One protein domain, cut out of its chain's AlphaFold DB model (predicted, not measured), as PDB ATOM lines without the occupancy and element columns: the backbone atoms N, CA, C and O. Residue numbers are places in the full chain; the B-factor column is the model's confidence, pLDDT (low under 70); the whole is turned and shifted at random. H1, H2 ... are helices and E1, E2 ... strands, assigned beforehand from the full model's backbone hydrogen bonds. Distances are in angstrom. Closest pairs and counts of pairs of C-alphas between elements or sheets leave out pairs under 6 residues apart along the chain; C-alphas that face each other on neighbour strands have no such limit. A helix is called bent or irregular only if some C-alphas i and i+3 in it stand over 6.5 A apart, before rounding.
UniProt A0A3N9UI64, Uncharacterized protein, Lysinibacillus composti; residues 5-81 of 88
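What this domain is: This is residues 5 to 81 of the 88 residues of an uncharacterized protein of Lysinibacillus composti (UniProt A0A3N9UI64). What shape do these atoms make? A twisted wall of four strands, E2 E1 E3 E4, has H3 packed slantwise over E2 and E1 on one of its faces, and no named helix is on the other face. H2 folds against H3 as a helical hairpin away from the sheet, and short H1 is near H3. What is the inventory? The 77 printed residues hold, in order, E1 E2 H1 H2 H3 E3 E4; the sheet is antiparallel throughout and the class is mixed, helices and strands. How large is it? It is compact, with a radius of gyration of the C-alphas of 11.9 A and spans of 33 by 28 by 20 A.

Where its parts are: Where do the first strands run? E1, residues 5 to 10, begins at C-alpha 5 (-35.718, 23.935, -10.807) and measures 15.9 A; E2, residues 15 to 20, measures 16.7 A. Where are the helices? H1 is residues 24 to 29, H2 residues 37 to 43, and H3 residues 49 to 59, with C-alpha 49 at (-37.012, 25.664, -26.336) and a length of 15.3 A. H2 is neither bent nor irregular, but only just: C-alphas 37 and 40 are 6.3 A apart. What follows? E3, residues 63 to 70, measures 20.1 A, and E4, residues 75 to 80, measures 16.7 A and ends at C-alpha 80 (-28.171, 9.440, -11.223).

How they stand to each other: How is the sheet paired? The hairpin E1 and E2 has N 6 and O 18 within hydrogen-bond range at 2.8 A, inner strands E1 and E3 have N 7 and O 67 at 3.0 A, and the hairpin E3 and E4 has N 68 and O 77 at 2.8 A. The sheet is twisted, its C-alphas up to 4.5 A off their best plane. Where is H3? With H3 on one face, the sheet makes two layers, a helix layer on a strand layer; its height over the sheet is 8.8 A, and on the local plane it stands at 51 degrees to E1, slantwise to the strands. The closest C-alphas of E2 and H3, Leu 18 and Glu 51, are 7.1 A apart. And H2 and H1? H2 touches H3, closest at the C-alphas of Leu 38 and Val 56, 6.7 A, opposite ways at a shallow tilt of 34 degrees, only just short of steep. H1 and H2 are apart, and neither is on the sheet. Which helix backbones are complete? Every O i to N i+4 pair is within hydrogen-bond range in H1 and H3; H2 has 0 of 3, but 4 of 4 O i to N i+3 pairs.

The domain as a whole: How far does it reach? The two C-alphas farthest apart, of Glu 36 and Asn 74, are 33.3 A apart. Are there cuts or long links? The printed part has no cut and no long link; H1 to H2 is short and the others are tight. How sure is the model? Mean pLDDT of the printed part is 91.4, and no printed residue is under 70.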
ATOM      1  N   SER A   5     -36.927  23.847 -10.005       94.56
ATOM      2  CA  SER A   5     -35.718  23.935 -10.807       94.56
ATOM      3  C   SER A   5     -35.095  22.570 -11.047       94.56
ATOM      4  O   SER A   5     -35.139  21.685 -10.188       94.56
ATOM      5  N   ILE A   6     -34.492  22.422 -12.222       95.69
ATOM      6  CA  ILE A   6     -33.604  21.323 -12.568       95.69
ATOM      7  C   ILE A   6     -32.202  21.876 -12.779       95.69
ATOM      8  O   ILE A   6     -32.011  22.831 -13.528       95.69
ATOM      9  N   LEU A   7     -31.219  21.253 -12.135       96.56
ATOM     10  CA  LEU A   7     -29.802  21.433 -12.440       96.56
ATOM     11  C   LEU A   7     -29.236  20.087 -12.883       96.56
ATOM     12  O   LEU A   7     -29.145  19.168 -12.068       96.56
ATOM     13  N   ALA A   8     -28.860  19.972 -14.149       96.31
ATOM     14  CA  ALA A   8     -28.365  18.738 -14.743       96.31
ATOM     15  C   ALA A   8     -26.888  18.848 -15.118       96.31
ATOM     16  O   ALA A   8     -26.444  19.882 -15.614       96.31
ATOM     17  N   LYS A   9     -26.120  17.781 -14.883       95.94
ATOM     18  CA  LYS A   9     -24.739  17.656 -15.356       95.94
ATOM     19  C   LYS A   9     -24.747  16.925 -16.689       95.94
ATOM     20  O   LYS A   9     -25.080  15.741 -16.734       95.94
ATOM     21  N   ILE A  10     -24.329  17.610 -17.746       93.38
ATOM     22  CA  ILE A  10     -24.049  16.969 -19.033       93.38
ATOM     23  C   ILE A  10     -22.737  16.196 -18.879       93.38
ATOM     24  O   ILE A  10     -21.807  16.705 -18.250       93.38
ATOM     25  N   ARG A  11     -22.645  14.968 -19.393       89.94
ATOM     26  CA  ARG A  11     -21.470  14.094 -19.226       89.94
ATOM     27  C   ARG A  11     -20.189  14.788 -19.689       89.94
ATOM     28  O   ARG A  11     -19.292  14.993 -18.872       89.94
ATOM     29  N   ASP A  12     -20.191  15.276 -20.924       87.06
ATOM     30  CA  ASP A  12     -18.997  15.810 -21.592       87.06
ATOM     31  C   ASP A  12     -18.925  17.347 -21.612       87.06
ATOM     32  O   ASP A  12     -18.045  17.929 -22.242       87.06
ATOM     33  N   ALA A  13     -19.839  18.031 -20.916       83.94
ATOM     34  CA  ALA A  13     -19.931  19.491 -20.937       83.94
ATOM     35  C   ALA A  13     -20.193  20.092 -19.543       83.94
ATOM     36  O   ALA A  13     -19.859  19.507 -18.509       83.94
ATOM     37  N   GLY A  14     -20.748  21.305 -19.512       90.44
ATOM     38  CA  GLY A  14     -21.087  22.030 -18.292       90.44
ATOM     39  C   GLY A  14     -22.376  21.544 -17.624       90.44
ATOM     40  O   GLY A  14     -22.710  20.356 -17.604       90.44
ATOM     41  N   TYR A  15     -23.095  22.499 -17.043       93.75
ATOM     42  CA  TYR A  15     -24.375  22.267 -16.391       93.75
ATOM     43  C   TYR A  15     -25.503  22.893 -17.202       93.75
ATOM     44  O   TYR A  15     -25.358  24.004 -17.710       93.75
ATOM     45  N   PHE A  16     -26.634  22.200 -17.260       92.50
ATOM     46  CA  PHE A  16     -27.888  22.736 -17.767       92.50
ATOM     47  C   PHE A  16     -28.767  23.159 -16.590       92.50
ATOM     48  O   PHE A  16     -28.881  22.422 -15.606       92.50
ATOM     49  N   PHE A  17     -29.395  24.329 -16.676       93.75
ATOM     50  CA  PHE A  17     -30.298  24.820 -15.640       93.75
ATOM     51  C   PHE A  17     -31.649  25.210 -16.231       93.75
ATOM     52  O   PHE A  17     -31.724  26.003 -17.167       93.75
ATOM     53  N   LEU A  18     -32.717  24.674 -15.647       93.06
ATOM     54  CA  LEU A  18     -34.087  24.868 -16.100       93.06
ATOM     55  C   LEU A  18     -34.981  25.239 -14.921       93.06
ATOM     56  O   LEU A  18     -34.889  24.637 -13.857       93.06
ATOM     57  N   ASN A  19     -35.888  26.192 -15.122       91.94
ATOM     58  CA  ASN A  19     -36.902  26.560 -14.139       91.94
ATOM     59  C   ASN A  19     -38.302  26.457 -14.744       91.94
ATOM     60  O   ASN A  19     -38.546  26.969 -15.839       91.94
ATOM     61  N   PHE A  20     -39.248  25.895 -14.000       88.12
ATOM     62  CA  PHE A  20     -40.621  25.716 -14.467       88.12
ATOM     63  C   PHE A  20     -41.631  25.741 -13.320       88.12
ATOM     64  O   PHE A  20     -41.280  25.602 -12.152       88.12
ATOM     65  N   ASP A  21     -42.890  25.989 -13.675       86.38
ATOM     66  CA  ASP A  21     -44.024  25.997 -12.740       86.38
ATOM     67  C   ASP A  21     -44.937  24.793 -12.920       86.38
ATOM     68  O   ASP A  21     -45.701  24.483 -12.014       86.38
ATOM     69  N   ASP A  22     -44.884  24.164 -14.094       84.50
ATOM     70  CA  ASP A  22     -45.821  23.120 -14.470       84.50
ATOM     71  C   ASP A  22     -45.379  21.783 -13.879       84.50
ATOM     72  O   ASP A  22     -44.319  21.252 -14.226       84.50
ATOM     73  N   ASP A  23     -46.200  21.249 -12.979       85.38
ATOM     74  CA  ASP A  23     -46.000  19.945 -12.357       85.38
ATOM     75  C   ASP A  23     -45.951  18.822 -13.425       85.38
ATOM     76  O   ASP A  23     -45.264  17.825 -13.210       85.38
ATOM     77  N   GLN A  24     -46.573  19.001 -14.604       88.19
ATOM     78  CA  GLN A  24     -46.572  18.010 -15.694       88.19
ATOM     79  C   GLN A  24     -45.169  17.712 -16.244       88.19
ATOM     80  O   GLN A  24     -44.893  16.591 -16.670       88.19
ATOM     81  N   ILE A  25     -44.238  18.670 -16.172       88.19
ATOM     82  CA  ILE A  25     -42.834  18.453 -16.568       88.19
ATOM     83  C   ILE A  25     -42.181  17.373 -15.691       88.19
ATOM     84  O   ILE A  25     -41.327  16.616 -16.159       88.19
ATOM     85  N   LEU A  26     -42.595  17.248 -14.425       89.12
ATOM     86  CA  LEU A  26     -42.096  16.193 -13.541       89.12
ATOM     87  C   LEU A  26     -42.605  14.809 -13.937       89.12
ATOM     88  O   LEU A  26     -41.921  13.818 -13.675       89.12
ATOM     89  N   ASP A  27     -43.782  14.726 -14.550       91.25
ATOM     90  CA  ASP A  27     -44.321  13.462 -15.040       91.25
ATOM     91  C   ASP A  27     -43.618  13.013 -16.323       91.25
ATOM     92  O   ASP A  27     -43.373  11.818 -16.488       91.25
ATOM     93  N   CYS A  28     -43.180  13.947 -17.173       91.81
ATOM     94  CA  CYS A  28     -42.299  13.652 -18.306       91.81
ATOM     95  C   CYS A  28     -40.964  13.031 -17.854       91.81
ATOM     96  O   CYS A  28     -40.508  12.048 -18.428       91.81
ATOM     97  N   LEU A  29     -40.359  13.531 -16.765       91.00
ATOM     98  CA  LEU A  29     -39.114  12.965 -16.215       91.00
ATOM     99  C   LEU A  29     -39.239  11.487 -15.815       91.00
ATOM    100  O   LEU A  29     -38.258  10.753 -15.887       91.00
ATOM    101  N   LYS A  30     -40.420  11.047 -15.362       89.75
ATOM    102  CA  LYS A  30     -40.660   9.652 -14.947       89.75
ATOM    103  C   LYS A  30     -40.780   8.694 -16.131       89.75
ATOM    104  O   LYS A  30     -40.711   7.488 -15.930       89.75
ATOM    105  N   GLN A  31     -40.994   9.228 -17.330       89.62
ATOM    106  CA  GLN A  31     -41.178   8.465 -18.562       89.62
ATOM    107  C   GLN A  31     -39.869   8.281 -19.339       89.62
ATOM    108  O   GLN A  31     -39.891   7.703 -20.419       89.62
ATOM    109  N   VAL A  32     -38.738   8.779 -18.828       89.38
ATOM    110  CA  VAL A  32     -37.433   8.625 -19.479       89.38
ATOM    111  C   VAL A  32     -36.753   7.320 -19.032       89.38
ATOM    112  O   VAL A  32     -36.654   7.089 -17.825       89.38
ATOM    113  N   PRO A  33     -36.196   6.521 -19.966       85.88
ATOM    114  CA  PRO A  33     -36.265   6.701 -21.418       85.88
ATOM    115  C   PRO A  33     -37.644   6.291 -21.975       85.88
ATOM    116  O   PRO A  33     -38.187   5.266 -21.557       85.88
ATOM    117  N   PRO A  34     -38.216   7.056 -22.921       86.44
ATOM    118  CA  PRO A  34     -39.493   6.708 -23.529       86.44
ATOM    119  C   PRO A  34     -39.318   5.600 -24.585       86.44
ATOM    120  O   PRO A  34     -38.303   5.581 -25.284       86.44
ATOM    121  N   PRO A  35     -40.319   4.723 -24.783       82.62
ATOM    122  CA  PRO A  35     -40.251   3.651 -25.782       82.62
ATOM    123  C   PRO A  35     -40.150   4.171 -27.226       82.62
ATOM    124  O   PRO A  35     -39.574   3.511 -28.083       82.62
ATOM    125  N   GLU A  36     -40.684   5.364 -27.498       86.06
ATOM    126  CA  GLU A  36     -40.716   5.988 -28.831       86.06
ATOM    127  C   GLU A  36     -39.530   6.942 -29.083       86.06
ATOM    128  O   GLU A  36     -39.499   7.664 -30.084       86.06
ATOM    129  N   GLY A  37     -38.548   6.987 -28.175       88.19
ATOM    130  CA  GLY A  37     -37.410   7.903 -28.272       88.19
ATOM    131  C   GLY A  37     -37.840   9.375 -28.338       88.19
ATOM    132  O   GLY A  37     -38.752   9.807 -27.633       88.19
ATOM    133  N   LEU A  38     -37.191  10.167 -29.200       90.94
ATOM    134  CA  LEU A  38     -37.449  11.611 -29.327       90.94
ATOM    135  C   LEU A  38     -38.841  11.957 -29.886       90.94
ATOM    136  O   LEU A  38     -39.301  13.082 -29.692       90.94
ATOM    137  N   LEU A  39     -39.533  11.019 -30.549       89.69
ATOM    138  CA  LEU A  39     -40.862  11.271 -31.125       89.69
ATOM    139  C   LEU A  39     -41.914  11.589 -30.053       89.69
ATOM    140  O   LEU A  39     -42.871  12.315 -30.328       89.69
ATOM    141  N   VAL A  40     -41.705  11.124 -28.814       90.06
ATOM    142  CA  VAL A  40     -42.620  11.386 -27.695       90.06
ATOM    143  C   VAL A  40     -42.728  12.880 -27.362       90.06
ATOM    144  O   VAL A  40     -43.762  13.327 -26.867       90.06
ATOM    145  N   LEU A  41     -41.690  13.676 -27.664       90.38
ATOM    146  CA  LEU A  41     -41.630  15.095 -27.296       90.38
ATOM    147  C   LEU A  41     -42.749  15.915 -27.945       90.38
ATOM    148  O   LEU A  41     -43.209  16.882 -27.347       90.38
ATOM    149  N   ALA A  42     -43.232  15.506 -29.124       88.81
ATOM    150  CA  ALA A  42     -44.362  16.147 -29.798       88.81
ATOM    151  C   ALA A  42     -45.682  16.037 -29.011       88.81
ATOM    152  O   ALA A  42     -46.593  16.836 -29.220       88.81
ATOM    153  N   HIS A  43     -45.779  15.056 -28.110       90.56
ATOM    154  CA  HIS A  43     -46.968  14.775 -27.306       90.56
ATOM    155  C   HIS A  43     -46.826  15.231 -25.849       90.56
ATOM    156  O   HIS A  43     -47.798  15.197 -25.096       90.56
ATOM    157  N   TRP A  44     -45.630  15.646 -25.428       92.19
ATOM    158  CA  TRP A  44     -45.395  16.133 -24.074       92.19
ATOM    159  C   TRP A  44     -45.793  17.606 -23.928       92.19
ATOM    160  O   TRP A  44     -45.647  18.382 -24.872       92.19
ATOM    161  N   PRO A  45     -46.251  18.032 -22.737       90.56
ATOM    162  CA  PRO A  45     -46.610  19.422 -22.455       90.56
ATOM    163  C   PRO A  45     -45.362  20.301 -22.241       90.56
ATOM    164  O   PRO A  45     -45.249  21.025 -21.254       90.56
ATOM    165  N   ILE A  46     -44.394  20.217 -23.156       89.50
ATOM    166  CA  ILE A  46     -43.164  21.007 -23.165       89.50
ATOM    167  C   ILE A  46     -43.180  21.912 -24.392       89.50
ATOM    168  O   ILE A  46     -43.245  21.465 -25.532       89.50
ATOM    169  N   TYR A  47     -43.150  23.217 -24.160       87.62
ATOM    170  CA  TYR A  47     -43.326  24.194 -25.241       87.62
ATOM    171  C   TYR A  47     -42.166  25.174 -25.319       87.62
ATOM    172  O   TYR A  47     -42.002  25.868 -26.322       87.62
ATOM    173  N   LYS A  48     -41.350  25.266 -24.259       91.00
ATOM    174  CA  LYS A  48     -40.211  26.178 -24.256       91.00
ATOM    175  C   LYS A  48     -38.995  25.500 -24.884       91.00
ATOM    176  O   LYS A  48     -38.686  24.373 -24.503       91.00
ATOM    177  N   PRO A  49     -38.229  26.207 -25.734       92.56
ATOM    178  CA  PRO A  49     -37.012  25.664 -26.336       92.56
ATOM    179  C   PRO A  49     -36.043  25.040 -25.322       92.56
ATOM    180  O   PRO A  49     -35.563  23.939 -25.544       92.56
ATOM    181  N   ALA A  50     -35.840  25.683 -24.167       91.00
ATOM    182  CA  ALA A  50     -34.959  25.165 -23.118       91.00
ATOM    183  C   ALA A  50     -35.485  23.881 -22.438       91.00
ATOM    184  O   ALA A  50     -34.695  23.070 -21.966       91.00
ATOM    185  N   GLU A  51     -36.807  23.691 -22.360       92.25
ATOM    186  CA  GLU A  51     -37.397  22.444 -21.848       92.25
ATOM    187  C   GLU A  51     -37.173  21.322 -22.867       92.25
ATOM    188  O   GLU A  51     -36.720  20.242 -22.500       92.25
ATOM    189  N   ILE A  52     -37.424  21.613 -24.148       93.25
ATOM    190  CA  ILE A  52     -37.217  20.680 -25.261       93.25
ATOM    191  C   ILE A  52     -35.753  20.235 -25.320       93.25
ATOM    192  O   ILE A  52     -35.492  19.037 -25.301       93.25
ATOM    193  N   GLU A  53     -34.807  21.174 -25.326       93.25
ATOM    194  CA  GLU A  53     -33.368  20.887 -25.348       93.25
ATOM    195  C   GLU A  53     -32.953  19.995 -24.173       93.25
ATOM    196  O   GLU A  53     -32.309  18.967 -24.370       93.25
ATOM    197  N   PHE A  54     -33.403  20.321 -22.958       93.88
ATOM    198  CA  PHE A  54     -33.134  19.496 -21.784       93.88
ATOM    199  C   PHE A  54     -33.614  18.048 -21.960       93.88
ATOM    200  O   PHE A  54     -32.864  17.118 -21.663       93.88
ATOM    201  N   PHE A  55     -34.846  17.840 -22.435       93.81
ATOM    202  CA  PHE A  55     -35.382  16.492 -22.614       93.81
ATOM    203  C   PHE A  55     -34.721  15.737 -23.770       93.81
ATOM    204  O   PHE A  55     -34.538  14.529 -23.651       93.81
ATOM    205  N   VAL A  56     -34.309  16.419 -24.841       94.12
ATOM    206  CA  VAL A  56     -33.513  15.813 -25.921       94.12
ATOM    207  C   VAL A  56     -32.191  15.274 -25.367       94.12
ATOM    208  O   VAL A  56     -31.885  14.097 -25.550       94.12
ATOM    209  N   GLU A  57     -31.443  16.096 -24.629       93.62
ATOM    210  CA  GLU A  57     -30.172  15.685 -24.015       93.62
ATOM    211  C   GLU A  57     -30.357  14.555 -22.996       93.62
ATOM    212  O   GLU A  57     -29.534  13.642 -22.893       93.62
ATOM    213  N   LEU A  58     -31.459  14.599 -22.246       93.56
ATOM    214  CA  LEU A  58     -31.810  13.572 -21.277       93.56
ATOM    215  C   LEU A  58     -32.110  12.224 -21.959       93.56
ATOM    216  O   LEU A  58     -31.583  11.202 -21.525       93.56
ATOM    217  N   ILE A  59     -32.922  12.223 -23.021       93.06
ATOM    218  CA  ILE A  59     -33.309  11.018 -23.776       93.06
ATOM    219  C   ILE A  59     -32.113  10.419 -24.519       93.06
ATOM    220  O   ILE A  59     -31.952   9.202 -24.524       93.06
ATOM    221  N   ASN A  60     -31.238  11.255 -25.083       91.31
ATOM    222  CA  ASN A  60     -30.016  10.810 -25.762       91.31
ATOM    223  C   ASN A  60     -28.950  10.244 -24.802       91.31
ATOM    224  O   ASN A  60     -27.885   9.825 -25.245       91.31
ATOM    225  N   GLY A  61     -29.194  10.247 -23.486       90.62
ATOM    226  CA  GLY A  61     -28.252   9.719 -22.496       90.62
ATOM    227  C   GLY A  61     -27.056  10.635 -22.208       90.62
ATOM    228  O   GLY A  61     -26.115  10.229 -21.514       90.62
ATOM    229  N   ASN A  62     -27.098  11.887 -22.674       92.81
ATOM    230  CA  ASN A  62     -26.017  12.861 -22.505       92.81
ATOM    231  C   ASN A  62     -25.964  13.450 -21.089       92.81
ATOM    232  O   ASN A  62     -24.959  14.043 -20.692       92.81
ATOM    233  N   ILE A  63     -27.017  13.271 -20.288       93.81
ATOM    234  CA  ILE A  63     -27.067  13.714 -18.892       93.81
ATOM    235  C   ILE A  63     -26.523  12.615 -17.969       93.81
ATOM    236  O   ILE A  63     -26.951  11.466 -18.013       93.81
ATOM    237  N   ALA A  64     -25.570  12.976 -17.106       93.62
ATOM    238  CA  ALA A  64     -24.991  12.077 -16.104       93.62
ATOM    239  C   ALA A  64     -25.891  11.946 -14.869       93.62
ATOM    240  O   ALA A  64     -26.109  10.864 -14.334       93.62
ATOM    241  N   TYR A  65     -26.384  13.084 -14.388       94.50
ATOM    242  CA  TYR A  65     -27.311  13.176 -13.272       94.50
ATOM    243  C   TYR A  65     -28.036  14.517 -13.321       94.50
ATOM    244  O   TYR A  65     -27.560  15.479 -13.934       94.50
ATOM    245  N   TYR A  66     -29.154  14.617 -12.610       95.88
ATOM    246  CA  TYR A  66     -29.832  15.890 -12.397       95.88
ATOM    247  C   TYR A  66     -30.405  16.018 -10.988       95.88
ATOM    248  O   TYR A  66     -30.755  15.041 -10.323       95.88
ATOM    249  N   HIS A  67     -30.493  17.259 -10.524       95.81
ATOM    250  CA  HIS A  67     -31.169  17.635  -9.296       95.81
ATOM    251  C   HIS A  67     -32.500  18.284  -9.633       95.81
ATOM    252  O   HIS A  67     -32.506  19.257 -10.375       95.81
ATOM    253  N   VAL A  68     -33.585  17.814  -9.030       95.12
ATOM    254  CA  VAL A  68     -34.877  18.506  -9.021       95.12
ATOM    255  C   VAL A  68     -35.044  19.164  -7.658       95.12
ATOM    256  O   VAL A  68     -34.886  18.496  -6.633       95.12
ATOM    257  N   LYS A  69     -35.366  20.455  -7.628       95.12
ATOM    258  CA  LYS A  69     -35.725  21.184  -6.409       95.12
ATOM    259  C   LYS A  69     -37.148  21.713  -6.532       95.12
ATOM    260  O   LYS A  69     -37.444  22.406  -7.494       95.12
ATOM    261  N   ASP A  70     -37.992  21.429  -5.545       94.00
ATOM    262  CA  ASP A  70     -39.296  22.077  -5.368       94.00
ATOM    263  C   ASP A  70     -39.144  23.193  -4.328       94.00
ATOM    264  O   ASP A  70     -38.865  22.935  -3.157       94.00
ATOM    265  N   PHE A  71     -39.303  24.449  -4.742       91.00
ATOM    266  CA  PHE A  71     -39.188  25.601  -3.849       91.00
ATOM    267  C   PHE A  71     -40.357  25.715  -2.866       91.00
ATOM    268  O   PHE A  71     -40.199  26.343  -1.823       91.00
ATOM    269  N   ARG A  72     -41.512  25.100  -3.158       91.50
ATOM    270  CA  ARG A  72     -42.687  25.128  -2.275       91.50
ATOM    271  C   ARG A  72     -42.505  24.215  -1.069       91.50
ATOM    272  O   ARG A  72     -42.850  24.594   0.044       91.50
ATOM    273  N   THR A  73     -41.992  23.009  -1.295       92.50
ATOM    274  CA  THR A  73     -41.767  22.007  -0.238       92.50
ATOM    275  C   THR A  73     -40.331  22.018   0.290       92.50
ATOM    276  O   THR A  73     -40.029  21.348   1.274       92.50
ATOM    277  N   ASN A  74     -39.440  22.770  -0.367       90.69
ATOM    278  CA  ASN A  74     -37.992  22.777  -0.155       90.69
ATOM    279  C   ASN A  74     -37.341  21.385  -0.278       90.69
ATOM    280  O   ASN A  74     -36.239  21.154   0.222       90.69
ATOM    281  N   GLN A  75     -38.011  20.446  -0.952       93.00
ATOM    282  CA  GLN A  75     -37.470  19.122  -1.218       93.00
ATOM    283  C   GLN A  75     -36.496  19.175  -2.394       93.00
ATOM    284  O   GLN A  75     -36.713  19.875  -3.386       93.00
ATOM    285  N   LYS A  76     -35.416  18.399  -2.287       94.69
ATOM    286  CA  LYS A  76     -34.435  18.201  -3.350       94.69
ATOM    287  C   LYS A  76     -34.273  16.708  -3.596       94.69
ATOM    288  O   LYS A  76     -34.020  15.955  -2.660       94.69
ATOM    289  N   LYS A  77     -34.364  16.300  -4.855       94.44
ATOM    290  CA  LYS A  77     -34.093  14.933  -5.300       94.44
ATOM    291  C   LYS A  77     -32.938  14.948  -6.289       94.44
ATOM    292  O   LYS A  77     -32.890  15.812  -7.159       94.44
ATOM    293  N   THR A  78     -32.027  13.991  -6.164       95.12
ATOM    294  CA  THR A  78     -30.986  13.732  -7.165       95.12
ATOM    295  C   THR A  78     -31.313  12.427  -7.868       95.12
ATOM    296  O   THR A  78     -31.671  11.454  -7.208       95.12
ATOM    297  N   VAL A  79     -31.193  12.414  -9.190       93.50
ATOM    298  CA  VAL A  79     -31.317  11.213 -10.013       93.50
ATOM    299  C   VAL A  79     -29.994  11.018 -10.734       93.50
ATOM    300  O   VAL A  79     -29.564  11.906 -11.468       93.50
ATOM    301  N   PHE A  80     -29.349   9.882 -10.484       92.19
ATOM    302  CA  PHE A  80     -28.171   9.440 -11.223       92.19
ATOM    303  C   PHE A  80     -28.632   8.565 -12.379       92.19
ATOM    304  O   PHE A  80     -29.513   7.724 -12.199       92.19
ATOM    305  N   LEU A  81     -28.070   8.806 -13.557       90.19
ATOM    306  CA  LEU A  81     -28.374   8.059 -14.764       90.19
ATOM    307  C   LEU A  81     -27.137   7.226 -15.081       90.19
ATOM    308  O   LEU A  81     -26.082   7.770 -15.425       90.19
TER     309      LEU A  81